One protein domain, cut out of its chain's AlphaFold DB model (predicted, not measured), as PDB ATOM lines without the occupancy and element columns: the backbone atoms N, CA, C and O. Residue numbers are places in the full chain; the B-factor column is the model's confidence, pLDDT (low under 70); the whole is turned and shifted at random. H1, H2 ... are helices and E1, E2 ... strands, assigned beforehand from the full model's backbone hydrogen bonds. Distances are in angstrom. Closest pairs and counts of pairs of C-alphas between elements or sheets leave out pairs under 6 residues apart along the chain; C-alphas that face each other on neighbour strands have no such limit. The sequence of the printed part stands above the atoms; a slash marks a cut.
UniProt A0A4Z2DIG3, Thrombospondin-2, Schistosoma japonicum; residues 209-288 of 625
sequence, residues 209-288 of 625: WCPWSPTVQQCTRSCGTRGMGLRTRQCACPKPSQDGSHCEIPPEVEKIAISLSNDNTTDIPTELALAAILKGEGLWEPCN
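What this domain is: This is residues 209 to 288 of the 625 residues of the protein "Thrombospondin-2" of Schistosoma japonicum (UniProt A0A4Z2DIG3). Little of this domain is regular structure: helix H2 packs on a two-stranded antiparallel ribbon, E1 and E2, H1 packs beside H2, and long loops reach away, residues 240 to 245 sticking out. The 80 printed residues, of mixed class, have E1, H1, H2 and E2 in chain order, with 30 residues in these elements. The whole is only just compact, close to loose, radius of gyration of the C-alphas 13.8 A, spanning 45 by 25 by 17 A.

How they stand to each other: Look first at E1, residues 227 to 232, antiparallel to E2, residues 282 to 287; N 229 and O 285 are 2.9 A apart, within hydrogen-bond range. H2, residues 271 to 278, comes closest to E2 at the C-alphas of Ala 276 and Gly 282, 4.7 A. H1, residues 252 to 261, touches H2 in a helical hairpin, closest at C-alphas 253 and 278, 5.9 A; their tilt is a shallow 23 degrees, opposite ways. In both helices every O i to N i+4 pair is within hydrogen-bond range.

Where its parts are: Find C-alpha 227 at (-44.098, 37.027, 45.640), where E1 begins its 16.1 A; H1 measures 14.7 A, H2 10.6 A, and E2 13.8 A, ending at C-alpha 287 (-40.013, 35.386, 48.284).

The domain as a whole: The printed part has no cut. The E1 to H1 link is long, 19 residues. Residues 224 to 225 have pLDDT under 70.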
ATOM      1  N   TRP A 209     -25.771  17.540  45.480       93.62
ATOM      2  CA  TRP A 209     -26.413  18.842  45.511       93.62
ATOM      3  C   TRP A 209     -25.824  19.703  46.624       93.62
ATOM      4  O   TRP A 209     -25.825  19.317  47.791       93.62
ATOM      5  N   CYS A 210     -25.385  20.907  46.272       93.75
ATOM      6  CA  CYS A 210     -25.113  21.935  47.261       93.75
ATOM      7  C   CYS A 210     -26.400  22.312  48.013       93.75
ATOM      8  O   CYS A 210     -27.507  22.145  47.477       93.75
ATOM      9  N   PRO A 211     -26.279  22.871  49.230       93.88
ATOM     10  CA  PRO A 211     -27.395  23.537  49.879       93.88
ATOM     11  C   PRO A 211     -28.037  24.569  48.945       93.88
ATOM     12  O   PRO A 211     -27.360  25.181  48.114       93.88
ATOM     13  N   TRP A 212     -29.345  24.762  49.089       93.38
ATOM     14  CA  TRP A 212     -30.059  25.820  48.380       93.38
ATOM     15  C   TRP A 212     -29.453  27.194  48.673       93.38
ATOM     16  O   TRP A 212     -28.945  27.429  49.773       93.38
ATOM     17  N   SER A 213     -29.544  28.114  47.708       91.12
ATOM     18  CA  SER A 213     -29.131  29.500  47.910       91.12
ATOM     19  C   SER A 213     -29.822  30.081  49.153       91.12
ATOM     20  O   SER A 213     -30.991  29.791  49.403       91.12
ATOM     21  N   PRO A 214     -29.136  30.897  49.968       87.94
ATOM     22  CA  PRO A 214     -29.696  31.375  51.237       87.94
ATOM     23  C   PRO A 214     -30.946  32.242  51.040       87.94
ATOM     24  O   PRO A 214     -31.798  32.325  51.921       87.94
ATOM     25  N   THR A 215     -31.063  32.878  49.875       85.81
ATOM     26  CA  THR A 215     -32.197  33.704  49.479       85.81
ATOM     27  C   THR A 215     -32.582  33.431  48.028       85.81
ATOM     28  O   THR A 215     -31.773  32.960  47.219       85.81
ATOM     29  N   VAL A 216     -33.828  33.755  47.695       88.44
ATOM     30  CA  VAL A 216     -34.295  33.898  46.314       88.44
ATOM     31  C   VAL A 216     -33.761  35.223  45.766       88.44
ATOM     32  O   VAL A 216     -33.961  36.265  46.389       88.44
ATOM     33  N   GLN A 217     -33.051  35.189  44.634       77.56
ATOM     34  CA  GLN A 217     -32.406  36.386  44.070       77.56
ATOM     35  C   GLN A 217     -33.383  37.313  43.343       77.56
ATOM     36  O   GLN A 217     -33.229  38.530  43.398       77.56
ATOM     37  N   GLN A 218     -34.372  36.744  42.652       85.06
ATOM     38  CA  GLN A 218     -35.370  37.492  41.894       85.06
ATOM     39  C   GLN A 218     -36.766  37.007  42.259       85.06
ATOM     40  O   GLN A 218     -37.061  35.813  42.187       85.06
ATOM     41  N   CYS A 219     -37.610  37.958  42.635       87.50
ATOM     42  CA  CYS A 219     -39.009  37.734  42.953       87.50
ATOM     43  C   CYS A 219     -39.903  38.265  41.841       87.50
ATOM     44  O   CYS A 219     -39.612  39.310  41.262       87.50
ATOM     45  N   THR A 220     -41.033  37.596  41.606       86.62
ATOM     46  CA  THR A 220     -42.101  38.075  40.710       86.62
ATOM     47  C   THR A 220     -42.615  39.456  41.116       86.62
ATOM     48  O   THR A 220     -43.071  40.232  40.281       86.62
ATOM     49  N   ARG A 221     -42.516  39.784  42.407       79.62
ATOM     50  CA  ARG A 221     -42.887  41.078  42.987       79.62
ATOM     51  C   ARG A 221     -41.659  41.718  43.626       79.62
ATOM     52  O   ARG A 221     -40.800  41.011  44.136       79.62
ATOM     53  N   SER A 222     -41.574  43.041  43.656       74.88
ATOM     54  CA  SER A 222     -40.485  43.757  44.346       74.88
ATOM     55  C   SER A 222     -40.758  43.981  45.841       74.88
ATOM     56  O   SER A 222     -39.828  44.211  46.609       74.88
ATOM     57  N   CYS A 223     -42.023  43.917  46.263       71.06
ATOM     58  CA  CYS A 223     -42.487  44.156  47.630       71.06
ATOM     59  C   CYS A 223     -43.936  43.642  47.823       71.06
ATOM     60  O   CYS A 223     -44.577  43.250  46.847       71.06
ATOM     61  N   GLY A 224     -44.460  43.631  49.057       66.62
ATOM     62  CA  GLY A 224     -45.845  43.231  49.376       66.62
ATOM     63  C   GLY A 224     -45.957  41.903  50.140       66.62
ATOM     64  O   GLY A 224     -44.987  41.451  50.749       66.62
ATOM     65  N   THR A 225     -47.144  41.284  50.146       65.12
ATOM     66  CA  THR A 225     -47.455  40.111  50.995       65.12
ATOM     67  C   THR A 225     -46.746  38.827  50.609       65.12
ATOM     68  O   THR A 225     -46.238  38.129  51.487       65.12
ATOM     69  N   ARG A 226     -46.749  38.473  49.321       74.81
ATOM     70  CA  ARG A 226     -46.118  37.245  48.829       74.81
ATOM     71  C   ARG A 226     -45.826  37.369  47.339       74.81
ATOM     72  O   ARG A 226     -46.750  37.488  46.541       74.81
ATOM     73  N   GLY A 227     -44.546  37.380  46.982       84.19
ATOM     74  CA  GLY A 227     -44.098  37.027  45.640       84.19
ATOM     75  C   GLY A 227     -43.669  35.565  45.621       84.19
ATOM     76  O   GLY A 227     -43.527  34.935  46.674       84.19
ATOM     77  N   MET A 228     -43.444  35.034  44.431       88.06
ATOM     78  CA  MET A 228     -42.760  33.758  44.250       88.06
ATOM     79  C   MET A 228     -41.456  34.022  43.513       88.06
ATOM     80  O   MET A 228     -41.302  35.035  42.829       88.06
ATOM     81  N   GLY A 229     -40.488  33.138  43.670       90.31
ATOM     82  CA  GLY A 229     -39.263  33.245  42.907       90.31
ATOM     83  C   GLY A 229     -38.448  31.973  42.957       90.31
ATOM     84  O   GLY A 229     -38.748  31.024  43.687       90.31
ATOM     85  N   LEU A 230     -37.417  31.955  42.120       92.00
ATOM     86  CA  LEU A 230     -36.577  30.789  41.926       92.00
ATOM     87  C   LEU A 230     -35.442  30.793  42.947       92.00
ATOM     88  O   LEU A 230     -34.546  31.640  42.897       92.00
ATOM     89  N   ARG A 231     -35.453  29.812  43.847       93.56
ATOM     90  CA  ARG A 231     -34.280  29.466  44.646       93.56
ATOM     91  C   ARG A 231     -33.446  28.446  43.884       93.56
ATOM     92  O   ARG A 231     -34.003  27.506  43.324       93.56
ATOM     93  N   THR A 232     -32.127  28.617  43.857       93.12
ATOM     94  CA  THR A 232     -31.240  27.778  43.040       93.12
ATOM     95  C   THR A 232     -30.236  27.004  43.882       93.12
ATOM     96  O   THR A 232     -29.895  27.392  45.000       93.12
ATOM     97  N   ARG A 233     -29.761  25.883  43.346       93.38
ATOM     98  CA  ARG A 233     -28.633  25.104  43.872       93.38
ATOM     99  C   ARG A 233     -27.814  24.540  42.719       93.38
ATOM    100  O   ARG A 233     -28.273  24.515  41.582       93.38
ATOM    101  N   GLN A 234     -26.609  24.071  43.017       92.38
ATOM    102  CA  GLN A 234     -25.688  23.529  42.016       92.38
ATOM    103  C   GLN A 234     -25.286  22.094  42.353       92.38
ATOM    104  O   GLN A 234     -25.170  21.728  43.524       92.38
ATOM    105  N   CYS A 235     -25.038  21.286  41.322       92.38
ATOM    106  CA  CYS A 235     -24.461  19.951  41.454       92.38
ATOM    107  C   CYS A 235     -22.927  20.047  41.555       92.38
ATOM    108  O   CYS A 235     -22.211  19.838  40.573       92.38
ATOM    109  N   ALA A 236     -22.425  20.470  42.718       90.81
ATOM    110  CA  ALA A 236     -21.007  20.790  42.904       90.81
ATOM    111  C   ALA A 236     -20.450  20.498  44.311       90.81
ATOM    112  O   ALA A 236     -19.291  20.819  44.572       90.81
ATOM    113  N   CYS A 237     -21.225  19.882  45.211       89.56
ATOM    114  CA  CYS A 237     -20.849  19.715  46.619       89.56
ATOM    115  C   CYS A 237     -20.888  18.247  47.086       89.56
ATOM    116  O   CYS A 237     -21.669  17.949  47.988       89.56
ATOM    117  N   PRO A 238     -20.060  17.337  46.530       87.38
ATOM    118  CA  PRO A 238     -18.916  17.605  45.654       87.38
ATOM    119  C   PRO A 238     -19.262  17.569  44.156       87.38
ATOM    120  O   PRO A 238     -20.332  17.107  43.758       87.38
ATOM    121  N   LYS A 239     -18.367  18.107  43.317       86.44
ATOM    122  CA  LYS A 239     -18.530  18.144  41.856       86.44
ATOM    123  C   LYS A 239     -18.313  16.745  41.258       86.44
ATOM    124  O   LYS A 239     -17.355  16.087  41.662       86.44
ATOM    125  N   PRO A 240     -19.139  16.306  40.287       87.25
ATOM    126  CA  PRO A 240     -18.896  15.051  39.591       87.25
ATOM    127  C   PRO A 240     -17.513  15.029  38.917       87.25
ATOM    128  O   PRO A 240     -17.131  16.004  38.262       87.25
ATOM    129  N   SER A 241     -16.773  13.929  39.081       84.50
ATOM    130  CA  SER A 241     -15.510  13.662  38.362       84.50
ATOM    131  C   SER A 241     -15.771  12.878  37.065       84.50
ATOM    132  O   SER A 241     -16.891  12.431  36.857       84.50
ATOM    133  N   GLN A 242     -14.752  12.710  36.210       70.19
ATOM    134  CA  GLN A 242     -14.818  12.262  34.800       70.19
ATOM    135  C   GLN A 242     -15.826  11.135  34.488       70.19
ATOM    136  O   GLN A 242     -16.535  11.257  33.497       70.19
ATOM    137  N   ASP A 243     -15.935  10.115  35.350       75.12
ATOM    138  CA  ASP A 243     -16.874   8.981  35.212       75.12
ATOM    139  C   ASP A 243     -17.878   8.854  36.380       75.12
ATOM    140  O   ASP A 243     -18.556   7.839  36.548       75.12
ATOM    141  N   GLY A 244     -17.956   9.862  37.249       76.50
ATOM    142  CA  GLY A 244     -18.919   9.908  38.342       76.50
ATOM    143  C   GLY A 244     -20.314  10.294  37.852       76.50
ATOM    144  O   GLY A 244     -20.466  11.154  36.985       76.50
ATOM    145  N   SER A 245     -21.355   9.695  38.430       82.50
ATOM    146  CA  SER A 245     -22.736  10.057  38.101       82.50
ATOM    147  C   SER A 245     -23.045  11.517  38.463       82.50
ATOM    148  O   SER A 245     -22.581  12.045  39.480       82.50
ATOM    149  N   HIS A 246     -23.853  12.178  37.626       86.50
ATOM    150  CA  HIS A 246     -24.454  13.469  37.963       86.50
ATOM    151  C   HIS A 246     -25.402  13.340  39.166       86.50
ATOM    152  O   HIS A 246     -25.804  12.241  39.544       86.50
ATOM    153  N   CYS A 247     -25.754  14.476  39.771       89.81
ATOM    154  CA  CYS A 247     -26.654  14.503  40.916       89.81
ATOM    155  C   CYS A 247     -28.014  13.885  40.574       89.81
ATOM    156  O   CYS A 247     -28.601  14.186  39.536       89.81
ATOM    157  N   GLU A 248     -28.529  13.064  41.483       90.44
ATOM    158  CA  GLU A 248     -29.838  12.435  41.337       90.44
ATOM    159  C   GLU A 248     -30.952  13.494  41.413       90.44
ATOM    160  O   GLU A 248     -31.027  14.279  42.367       90.44
ATOM    161  N   ILE A 249     -31.799  13.550  40.381       90.19
ATOM    162  CA  ILE A 249     -32.926  14.484  40.297       90.19
ATOM    163  C   ILE A 249     -34.132  13.842  41.001       90.19
ATOM    164  O   ILE A 249     -34.509  12.728  40.641       90.19
ATOM    165  N   PRO A 250     -34.769  14.514  41.980       87.38
ATOM    166  CA  PRO A 250     -35.946  13.962  42.641       87.38
ATOM    167  C   PRO A 250     -37.111  13.747  41.653       87.38
ATOM    168  O   PRO A 250     -37.444  14.670  40.907       87.38
ATOM    169  N   PRO A 251     -37.806  12.595  41.678       85.56
ATOM    170  CA  PRO A 251     -38.868  12.273  40.713       85.56
ATOM    171  C   PRO A 251     -40.128  13.148  40.858       85.56
ATOM    172  O   PRO A 251     -40.974  13.201  39.969       85.56
ATOM    173  N   GLU A 252     -40.282  13.848  41.982       88.00
ATOM    174  CA  GLU A 252     -41.408  14.757  42.239       88.00
ATOM    175  C   GLU A 252     -41.331  16.051  41.417       88.00
ATOM    176  O   GLU A 252     -42.346  16.715  41.200       88.00
ATOM    177  N   VAL A 253     -40.139  16.393  40.926       88.38
ATOM    178  CA  VAL A 253     -39.851  17.634  40.202       88.38
ATOM    179  C   VAL A 253     -40.703  17.779  38.937       88.38
ATOM    180  O   VAL A 253     -41.225  18.863  38.680       88.38
ATOM    181  N   GLU A 254     -40.900  16.702  38.175       85.81
ATOM    182  CA  GLU A 254     -41.721  16.729  36.954       85.81
ATOM    183  C   GLU A 254     -43.187  17.054  37.265       85.81
ATOM    184  O   GLU A 254     -43.810  17.879  36.595       85.81
ATOM    185  N   LYS A 255     -43.732  16.466  38.338       87.00
ATOM    186  CA  LYS A 255     -45.109  16.728  38.787       87.00
ATOM    187  C   LYS A 255     -45.276  18.176  39.239       87.00
ATOM    188  O   LYS A 255     -46.279  18.811  38.913       87.00
ATOM    189  N   ILE A 256     -44.286  18.705  39.960       85.12
ATOM    190  CA  ILE A 256     -44.269  20.098  40.413       85.12
ATOM    191  C   ILE A 256     -44.227  21.045  39.205       85.12
ATOM    192  O   ILE A 256     -45.036  21.968  39.142       85.12
ATOM    193  N   ALA A 257     -43.368  20.794  38.212       86.12
ATOM    194  CA  ALA A 257     -43.267  21.628  37.014       86.12
ATOM    195  C   ALA A 257     -44.588  21.702  36.222       86.12
ATOM    196  O   ALA A 257     -45.009  22.794  35.848       86.12
ATOM    197  N   ILE A 258     -45.284  20.571  36.045       85.88
ATOM    198  CA  ILE A 258     -46.599  20.517  35.377       85.88
ATOM    199  C   ILE A 258     -47.667  21.276  36.178       85.88
ATOM    200  O   ILE A 258     -48.523  21.953  35.609       85.88
ATOM    201  N   SER A 259     -47.637  21.180  37.511       85.81
ATOM    202  CA  SER A 259     -48.586  21.920  38.350       85.81
ATOM    203  C   SER A 259     -48.378  23.437  38.257       85.81
ATOM    204  O   SER A 259     -49.351  24.184  38.207       85.81
ATOM    205  N   LEU A 260     -47.121  23.881  38.166       85.31
ATOM    206  CA  LEU A 260     -46.751  25.294  38.099       85.31
ATOM    207  C   LEU A 260     -47.016  25.922  36.725       85.31
ATOM    208  O   LEU A 260     -47.258  27.122  36.656       85.31
ATOM    209  N   SER A 261     -46.993  25.140  35.641       82.12
ATOM    210  CA  SER A 261     -47.316  25.639  34.295       82.12
ATOM    211  C   SER A 261     -48.812  25.878  34.077       82.12
ATOM    212  O   SER A 261     -49.181  26.632  33.183       82.12
ATOM    213  N   ASN A 262     -49.665  25.227  34.872       80.81
ATOM    214  CA  ASN A 262     -51.124  25.293  34.747       80.81
ATOM    215  C   ASN A 262     -51.772  26.276  35.738       80.81
ATOM    216  O   ASN A 262     -52.999  26.327  35.832       80.81
ATOM    217  N   ASP A 263     -50.971  27.020  36.503       75.88
ATOM    218  CA  ASP A 263     -51.484  27.976  37.479       75.88
ATOM    219  C   ASP A 263     -51.912  29.288  36.797       75.88
ATOM    220  O   ASP A 263     -51.168  29.864  36.007       75.88
ATOM    221  N   ASN A 264     -53.112  29.784  37.114       71.62
ATOM    222  CA  ASN A 264     -53.687  31.014  36.541       71.62
ATOM    223  C   ASN A 264     -53.351  32.270  37.376       71.62
ATOM    224  O   ASN A 264     -54.019  33.302  37.263       71.62
ATOM    225  N   THR A 265     -52.362  32.186  38.266       73.88
ATOM    226  CA  THR A 265     -51.951  33.297  39.132       73.88
ATOM    227  C   THR A 265     -50.945  34.220  38.439       73.88
ATOM    228  O   THR A 265     -50.380  33.908  37.400       73.88
ATOM    229  N   THR A 266     -50.695  35.404  39.004       73.62
ATOM    230  CA  THR A 266     -49.692  36.347  38.471       73.62
ATOM    231  C   THR A 266     -48.243  35.930  38.756       73.62
ATOM    232  O   THR A 266     -47.322  36.618  38.330       73.62
ATOM    233  N   ASP A 267     -48.029  34.858  39.525       81.00
ATOM    234  CA  ASP A 267     -46.727  34.451  40.067       81.00
ATOM    235  C   ASP A 267     -46.222  33.143  39.416       81.00
ATOM    236  O   ASP A 267     -45.721  32.240  40.092       81.00
ATOM    237  N   ILE A 268     -46.373  33.048  38.091       86.88
ATOM    238  CA  ILE A 268     -45.962  31.897  37.271       86.88
ATOM    239  C   ILE A 268     -44.437  31.937  37.042       86.88
ATOM    240  O   ILE A 268     -43.887  33.007  36.757       86.88
ATOM    241  N   PRO A 269     -43.726  30.797  37.146       88.38
ATOM    242  CA  PRO A 269     -42.304  30.734  36.836       88.38
ATOM    243  C   PRO A 269     -42.018  30.996  35.353       88.38
ATOM    244  O   PRO A 269     -42.753  30.573  34.466       88.38
ATOM    245  N   THR A 270     -40.898  31.663  35.072       88.69
ATOM    246  CA  THR A 270     -40.409  31.850  33.698       88.69
ATOM    247  C   THR A 270     -39.970  30.522  33.078       88.69
ATOM    248  O   THR A 270     -39.657  29.566  33.787       88.69
ATOM    249  N   GLU A 271     -39.867  30.459  31.749       88.88
ATOM    250  CA  GLU A 271     -39.388  29.262  31.036       88.88
ATOM    251  C   GLU A 271     -38.001  28.805  31.530       88.88
ATOM    252  O   GLU A 271     -37.763  27.618  31.758       88.88
ATOM    253  N   LEU A 272     -37.111  29.762  31.813       89.12
ATOM    254  CA  LEU A 272     -35.800  29.508  32.415       89.12
ATOM    255  C   LEU A 272     -35.912  28.911  33.826       89.12
ATOM    256  O   LEU A 272     -35.146  28.013  34.180       89.12
ATOM    257  N   ALA A 273     -36.865  29.386  34.631       89.06
ATOM    258  CA  ALA A 273     -37.112  28.860  35.968       89.06
ATOM    259  C   ALA A 273     -37.698  27.442  35.925       89.06
ATOM    260  O   ALA A 273     -37.249  26.583  36.681       89.06
ATOM    261  N   LEU A 274     -38.628  27.167  35.006       90.75
ATOM    262  CA  LEU A 274     -39.166  25.823  34.773       90.75
ATOM    263  C   LEU A 274     -38.069  24.845  34.336       90.75
ATOM    264  O   LEU A 274     -37.983  23.743  34.876       90.75
ATOM    265  N   ALA A 275     -37.181  25.260  33.429       91.19
ATOM    266  CA  ALA A 275     -36.046  24.444  33.005       91.19
ATOM    267  C   ALA A 275     -35.080  24.134  34.163       91.19
ATOM    268  O   ALA A 275     -34.592  23.010  34.271       91.19
ATOM    269  N   ALA A 276     -34.818  25.102  35.050       91.06
ATOM    270  CA  ALA A 276     -33.992  24.889  36.240       91.06
ATOM    271  C   ALA A 276     -34.661  23.940  37.245       91.06
ATOM    272  O   ALA A 276     -33.993  23.074  37.813       91.06
ATOM    273  N   ILE A 277     -35.980  24.068  37.442       91.69
ATOM    274  CA  ILE A 277     -36.758  23.150  38.281       91.69
ATOM    275  C   ILE A 277     -36.626  21.735  37.730       91.69
ATOM    276  O   ILE A 277     -36.152  20.883  38.468       91.69
ATOM    277  N   LEU A 278     -36.914  21.504  36.441       91.25
ATOM    278  CA  LEU A 278     -36.823  20.186  35.788       91.25
ATOM    279  C   LEU A 278     -35.438  19.529  35.898       91.25
ATOM    280  O   LEU A 278     -35.343  18.310  35.995       91.25
ATOM    281  N   LYS A 279     -34.364  20.322  35.944       91.38
ATOM    282  CA  LYS A 279     -32.991  19.834  36.165       91.38
ATOM    283  C   LYS A 279     -32.668  19.520  37.632       91.38
ATOM    284  O   LYS A 279     -31.560  19.092  37.934       91.38
ATOM    285  N   GLY A 280     -33.595  19.761  38.559       89.31
ATOM    286  CA  GLY A 280     -33.379  19.654  40.004       89.31
ATOM    287  C   GLY A 280     -32.548  20.799  40.600       89.31
ATOM    288  O   GLY A 280     -32.223  20.750  41.789       89.31
ATOM    289  N   GLU A 281     -32.216  21.817  39.803       92.62
ATOM    290  CA  GLU A 281     -31.403  22.986  40.172       92.62
ATOM    291  C   GLU A 281     -32.248  24.125  40.757       92.62
ATOM    292  O   GLU A 281     -31.705  25.026  41.394       92.62
ATOM    293  N   GLY A 282     -33.565  24.092  40.544       91.56
ATOM    294  CA  GLY A 282     -34.510  25.138  40.918       91.56
ATOM    295  C   GLY A 282     -35.599  24.666  41.880       91.56
ATOM    296  O   GLY A 282     -36.106  23.553  41.767       91.56
ATOM    297  N   LEU A 283     -35.997  25.544  42.799       92.38
ATOM    298  CA  LEU A 283     -37.158  25.385  43.671       92.38
ATOM    299  C   LEU A 283     -37.993  26.668  43.625       92.38
ATOM    300  O   LEU A 283     -37.474  27.753  43.892       92.38
ATOM    301  N   TRP A 284     -39.275  26.541  43.278       91.12
ATOM    302  CA  TRP A 284     -40.212  27.665  43.249       91.12
ATOM    303  C   TRP A 284     -40.820  27.865  44.632       91.12
ATOM    304  O   TRP A 284     -41.578  27.021  45.112       91.12
ATOM    305  N   GLU A 285     -40.472  28.965  45.291       89.25
ATOM    306  CA  GLU A 285     -40.903  29.210  46.663       89.25
ATOM    307  C   GLU A 285     -41.212  30.691  46.930       89.25
ATOM    308  O   GLU A 285     -40.846  31.568  46.140       89.25
ATOM    309  N   PRO A 286     -41.919  30.994  48.032       87.50
ATOM    310  CA  PRO A 286     -42.293  32.357  48.366       87.50
ATOM    311  C   PRO A 286     -41.077  33.225  48.648       87.50
ATOM    312  O   PRO A 286     -40.213  32.866  49.450       87.50
ATOM    313  N   CYS A 287     -41.062  34.415  48.066       79.88
ATOM    314  CA  CYS A 287     -40.013  35.386  48.284       79.88
ATOM    315  C   CYS A 287     -40.623  36.788  48.432       79.88
ATOM    316  O   CYS A 287     -41.617  37.123  47.792       79.88
ATOM    317  N   ASN A 288     -40.040  37.577  49.337       71.88
ATOM    318  CA  ASN A 288     -40.527  38.832  49.938       71.88
ATOM    319  C   ASN A 288     -41.266  38.702  51.273       71.88
ATOM    320  O   ASN A 288     -42.267  38.009  51.417       71.88
TER     321      ASN A 288